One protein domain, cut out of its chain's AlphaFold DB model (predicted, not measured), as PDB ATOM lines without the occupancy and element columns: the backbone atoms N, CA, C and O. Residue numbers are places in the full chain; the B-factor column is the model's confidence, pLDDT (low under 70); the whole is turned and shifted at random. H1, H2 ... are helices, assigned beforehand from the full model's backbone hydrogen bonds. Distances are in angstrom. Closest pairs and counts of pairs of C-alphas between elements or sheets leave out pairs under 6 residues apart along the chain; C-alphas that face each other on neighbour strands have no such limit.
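What this domain is: This is residues 17 to 56 of the 241 residues of an uncharacterized protein of Nocardia tenerifensis (UniProt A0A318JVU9). Two helices diverge as a wide, open V from their first residues, which lie near each other, and the link of residues 31 to 37 folds back from the far end of H1 to the start of H2. Residues 43 to 56 stick out, and the outline is a rod. The printed part has 40 residues with two named helices, H1 then H2, and no named strand; the class is all helix. It is only just loose, close to extended, with a radius of gyration of the C-alphas of 13.0 A and spans of 40 by 16 by 13 A.

Where its parts are: H1, residues 17 to 30, begins at C-alpha 17 (126.511, 99.239, 147.734) and measures 20.5 A from first to last C-alpha. H2, residues 38 to 54, measures 24.1 A and ends at C-alpha 54 (127.671, 118.568, 134.545).

How they stand to each other: H1 and H2 are close but not clearly touching; their closest C-alphas, of Phe 20 and Val 38, are 6.7 A apart. They run opposite ways at a steep tilt of 47 degrees. Every O i to N i+4 pair is within hydrogen-bond range in H2, and 9 of 10 in H1.

The domain as a whole: The two C-alphas farthest apart, of Pro 32 and Arg 56, are 40.9 A apart. The printed part has no cut, and the link from H1 to H2 is short. Mean pLDDT of the printed part is 81.4, with residue 56 under 70.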
ATOM      1  N   TYR A  17     125.410 100.145 147.423       74.50
ATOM      2  CA  TYR A  17     126.511  99.239 147.734       74.50
ATOM      3  C   TYR A  17     126.044  97.804 148.028       74.50
ATOM      4  O   TYR A  17     126.629  96.857 147.510       74.50
ATOM      5  N   GLN A  18     124.970  97.629 148.804       78.75
ATOM      6  CA  GLN A  18     124.420  96.303 149.106       78.75
ATOM      7  C   GLN A  18     123.917  95.595 147.849       78.75
ATOM      8  O   GLN A  18     124.181  94.408 147.690       78.75
ATOM      9  N   VAL A  19     123.297  96.332 146.923       80.69
ATOM     10  CA  VAL A  19     122.855  95.772 145.638       80.69
ATOM     11  C   VAL A  19     124.045  95.238 144.834       80.69
ATOM     12  O   VAL A  19     123.960  94.147 144.285       80.69
ATOM     13  N   PHE A  20     125.174  95.958 144.788       79.38
ATOM     14  CA  PHE A  20     126.373  95.486 144.080       79.38
ATOM     15  C   PHE A  20     127.006  94.251 144.727       79.38
ATOM     16  O   PHE A  20     127.434  93.353 144.009       79.38
ATOM     17  N   VAL A  21     127.038  94.188 146.060       77.88
ATOM     18  CA  VAL A  21     127.548  93.016 146.790       77.88
ATOM     19  C   VAL A  21     126.670  91.787 146.540       77.88
ATOM     20  O   VAL A  21     127.177  90.688 146.324       77.88
ATOM     21  N   GLU A  22     125.350  91.963 146.535       83.75
ATOM     22  CA  GLU A  22     124.409  90.880 146.249       83.75
ATOM     23  C   GLU A  22     124.514  90.408 144.791       83.75
ATOM     24  O   GLU A  22     124.520  89.203 144.526       83.75
ATOM     25  N   LEU A  23     124.687  91.342 143.849       81.75
ATOM     26  CA  LEU A  23     124.906  91.018 142.442       81.75
ATOM     27  C   LEU A  23     126.205  90.222 142.236       81.75
ATOM     28  O   LEU A  23     126.194  89.240 141.499       81.75
ATOM     29  N   ASP A  24     127.302  90.614 142.894       78.69
ATOM     30  CA  ASP A  24     128.584  89.896 142.827       78.69
ATOM     31  C   ASP A  24     128.458  88.475 143.394       78.69
ATOM     32  O   ASP A  24     128.893  87.515 142.761       78.69
ATOM     33  N   SER A  25     127.753  88.310 144.518       79.19
ATOM     34  CA  SER A  25     127.445  86.991 145.087       79.19
ATOM     35  C   SER A  25     126.677  86.100 144.101       79.19
ATOM     36  O   SER A  25     127.016  84.929 143.910       79.19
ATOM     37  N   HIS A  26     125.676  86.652 143.411       82.00
ATOM     38  CA  HIS A  26     124.921  85.913 142.399       82.00
ATOM     39  C   HIS A  26     125.736  85.569 141.150       82.00
ATOM     40  O   HIS A  26     125.537  84.501 140.567       82.00
ATOM     41  N   LEU A  27     126.646  86.446 140.728       80.62
ATOM     42  CA  LEU A  27     127.514  86.185 139.581       80.62
ATOM     43  C   LEU A  27     128.574  85.133 139.919       80.62
ATOM     44  O   LEU A  27     128.748  84.197 139.141       80.62
ATOM     45  N   ALA A  28     129.161  85.189 141.116       82.06
ATOM     46  CA  ALA A  28     130.107  84.188 141.609       82.06
ATOM     47  C   ALA A  28     129.480  82.787 141.769       82.06
ATOM     48  O   ALA A  28     130.172  81.779 141.640       82.06
ATOM     49  N   GLN A  29     128.166  82.696 142.023       85.88
ATOM     50  CA  GLN A  29     127.443  81.413 142.030       85.88
ATOM     51  C   GLN A  29     127.330  80.779 140.637       85.88
ATOM     52  O   GLN A  29     127.233  79.557 140.532       85.88
ATOM     53  N   ARG A  30     127.298  81.589 139.572       81.50
ATOM     54  CA  ARG A  30     127.199  81.106 138.186       81.50
ATOM     55  C   ARG A  30     128.558  80.863 137.545       81.50
ATOM     56  O   ARG A  30     128.679  79.933 136.756       81.50
ATOM     57  N   ASP A  31     129.538  81.693 137.874       89.00
ATOM     58  CA  ASP A  31     130.900  81.613 137.364       89.00
ATOM     59  C   ASP A  31     131.886  81.897 138.512       89.00
ATOM     60  O   ASP A  31     132.047  83.055 138.908       89.00
ATOM     61  N   PRO A  32     132.541  80.863 139.075       87.31
ATOM     62  CA  PRO A  32     133.445  81.018 140.213       87.31
ATOM     63  C   PRO A  32     134.691  81.862 139.915       87.31
ATOM     64  O   PRO A  32     135.313  82.371 140.852       87.31
ATOM     65  N   GLU A  33     135.078  81.984 138.639       89.75
ATOM     66  CA  GLU A  33     136.220  82.803 138.219       89.75
ATOM     67  C   GLU A  33     135.834  84.272 138.022       89.75
ATOM     68  O   GLU A  33     136.698  85.153 138.054       89.75
ATOM     69  N   PHE A  34     134.541  84.566 137.882       82.19
ATOM     70  CA  PHE A  34     134.066  85.931 137.752       82.19
ATOM     71  C   PHE A  34     134.159  86.670 139.093       82.19
ATOM     72  O   PHE A  34     133.533  86.306 140.090       82.19
ATOM     73  N   ARG A  35     134.939  87.754 139.110       80.12
ATOM     74  CA  ARG A  35     135.047  88.688 140.236       80.12
ATOM     75  C   ARG A  35     134.669  90.077 139.758       80.12
ATOM     76  O   ARG A  35     135.365  90.649 138.918       80.12
ATOM     77  N   TYR A  36     133.581  90.627 140.286       79.12
ATOM     78  CA  TYR A  36     133.223  92.005 140.003       79.12
ATOM     79  C   TYR A  36     134.035  92.943 140.902       79.12
ATOM     80  O   TYR A  36     133.927  92.905 142.126       79.12
ATOM     81  N   ASP A  37     134.847  93.814 140.304       85.88
ATOM     82  CA  ASP A  37     135.519  94.882 141.047       85.88
ATOM     83  C   ASP A  37     134.489  95.958 141.429       85.88
ATOM     84  O   ASP A  37     134.147  96.852 140.644       85.88
ATOM     85  N   VAL A  38     133.955  95.827 142.646       82.25
ATOM     86  CA  VAL A  38     132.929  96.712 143.210       82.25
ATOM     87  C   VAL A  38     133.399  98.167 143.233       82.25
ATOM     88  O   VAL A  38     132.617  99.060 142.903       82.25
ATOM     89  N   GLU A  39     134.668  98.418 143.557       82.44
ATOM     90  CA  GLU A  39     135.229  99.770 143.632       82.44
ATOM     91  C   GLU A  39     135.334 100.400 142.243       82.44
ATOM     92  O   GLU A  39     134.876 101.529 142.027       82.44
ATOM     93  N   ALA A  40     135.841  99.653 141.259       83.00
ATOM     94  CA  ALA A  40     135.879 100.116 139.876       83.00
ATOM     95  C   ALA A  40     134.465 100.365 139.319       83.00
ATOM     96  O   ALA A  40     134.235 101.361 138.622       83.00
ATOM     97  N   GLY A  41     133.501  99.499 139.644       79.31
ATOM     98  CA  GLY A  41     132.092  99.667 139.288       79.31
ATOM     99  C   GLY A  41     131.474 100.928 139.901       79.31
ATOM    100  O   GLY A  41     130.849 101.727 139.197       79.31
ATOM    101  N   LEU A  42     131.703 101.159 141.195       81.94
ATOM    102  CA  LEU A  42     131.201 102.326 141.917       81.94
ATOM    103  C   LEU A  42     131.835 103.626 141.406       81.94
ATOM    104  O   LEU A  42     131.137 104.627 141.229       81.94
ATOM    105  N   ALA A  43     133.136 103.620 141.111       83.00
ATOM    106  CA  ALA A  43     133.833 104.760 140.521       83.00
ATOM    107  C   ALA A  43     133.265 105.120 139.136       83.00
ATOM    108  O   ALA A  43     133.029 106.296 138.843       83.00
ATOM    109  N   ARG A  44     132.967 104.118 138.294       79.19
ATOM    110  CA  ARG A  44     132.295 104.329 136.999       79.19
ATOM    111  C   ARG A  44     130.897 104.924 137.169       79.19
ATOM    112  O   ARG A  44     130.539 105.838 136.421       79.19
ATOM    113  N   LEU A  45     130.129 104.457 138.155       80.56
ATOM    114  CA  LEU A  45     128.799 104.994 138.450       80.56
ATOM    115  C   LEU A  45     128.875 106.456 138.912       80.56
ATOM    116  O   LEU A  45     128.192 107.306 138.343       80.56
ATOM    117  N   LYS A  46     129.757 106.770 139.869       88.06
ATOM    118  CA  LYS A  46     129.985 108.142 140.358       88.06
ATOM    119  C   LYS A  46     130.377 109.092 139.225       88.06
ATOM    120  O   LYS A  46     129.793 110.162 139.097       88.06
ATOM    121  N   ASN A  47     131.292 108.674 138.349       86.44
ATOM    122  CA  ASN A  47     131.688 109.463 137.179       86.44
ATOM    123  C   ASN A  47     130.537 109.670 136.186       86.44
ATOM    124  O   ASN A  47     130.438 110.726 135.564       86.44
ATOM    125  N   SER A  48     129.662 108.677 136.028       75.75
ATOM    126  CA  SER A  48     128.487 108.789 135.161       75.75
ATOM    127  C   SER A  48     127.471 109.785 135.727       75.75
ATOM    128  O   SER A  48     126.980 110.627 134.980       75.75
ATOM    129  N   ILE A  49     127.224 109.749 137.042       83.31
ATOM    130  CA  ILE A  49     126.368 110.720 137.741       83.31
ATOM    131  C   ILE A  49     126.954 112.129 137.612       83.31
ATOM    132  O   ILE A  49     126.264 113.024 137.137       83.31
ATOM    133  N   ALA A  50     128.245 112.310 137.905       86.00
ATOM    134  CA  ALA A  50     128.910 113.607 137.781       86.00
ATOM    135  C   ALA A  50     128.838 114.169 136.348       86.00
ATOM    136  O   ALA A  50     128.631 115.363 136.151       86.00
ATOM    137  N   ARG A  51     128.950 113.314 135.319       83.69
ATOM    138  CA  ARG A  51     128.760 113.724 133.915       83.69
ATOM    139  C   ARG A  51     127.320 114.127 133.606       83.69
ATOM    140  O   ARG A  51     127.121 115.053 132.823       83.69
ATOM    141  N   LEU A  52     126.330 113.433 134.166       78.62
ATOM    142  CA  LEU A  52     124.919 113.790 134.006       78.62
ATOM    143  C   LEU A  52     124.605 115.123 134.693       78.62
ATOM    144  O   LEU A  52     123.901 115.950 134.120       78.62
ATOM    145  N   GLU A  53     125.183 115.360 135.868       81.25
ATOM    146  CA  GLU A  53     125.055 116.622 136.598       81.25
ATOM    147  C   GLU A  53     125.750 117.776 135.871       81.25
ATOM    148  O   GLU A  53     125.150 118.832 135.701       81.25
ATOM    149  N   ALA A  54     126.958 117.564 135.339       80.25
ATOM    150  CA  ALA A  54     127.671 118.568 134.545       80.25
ATOM    151  C   ALA A  54     126.977 118.888 133.208       80.25
ATOM    152  O   ALA A  54     127.127 119.981 132.669       80.25
ATOM    153  N   ARG A  55     126.203 117.940 132.664       75.81
ATOM    154  CA  ARG A  55     125.350 118.147 131.484       75.81
ATOM    155  C   ARG A  55     124.025 118.824 131.806       75.81
ATOM    156  O   ARG A  55     123.272 119.092 130.874       75.81
ATOM    157  N   ARG A  56     123.722 119.095 133.075       65.62
ATOM    158  CA  ARG A  56     122.573 119.904 133.471       65.62
ATOM    159  C   ARG A  56     122.992 121.368 133.273       65.62
ATOM    160  O   ARG A  56     123.723 121.886 134.115       65.62
TER     161      ARG A  56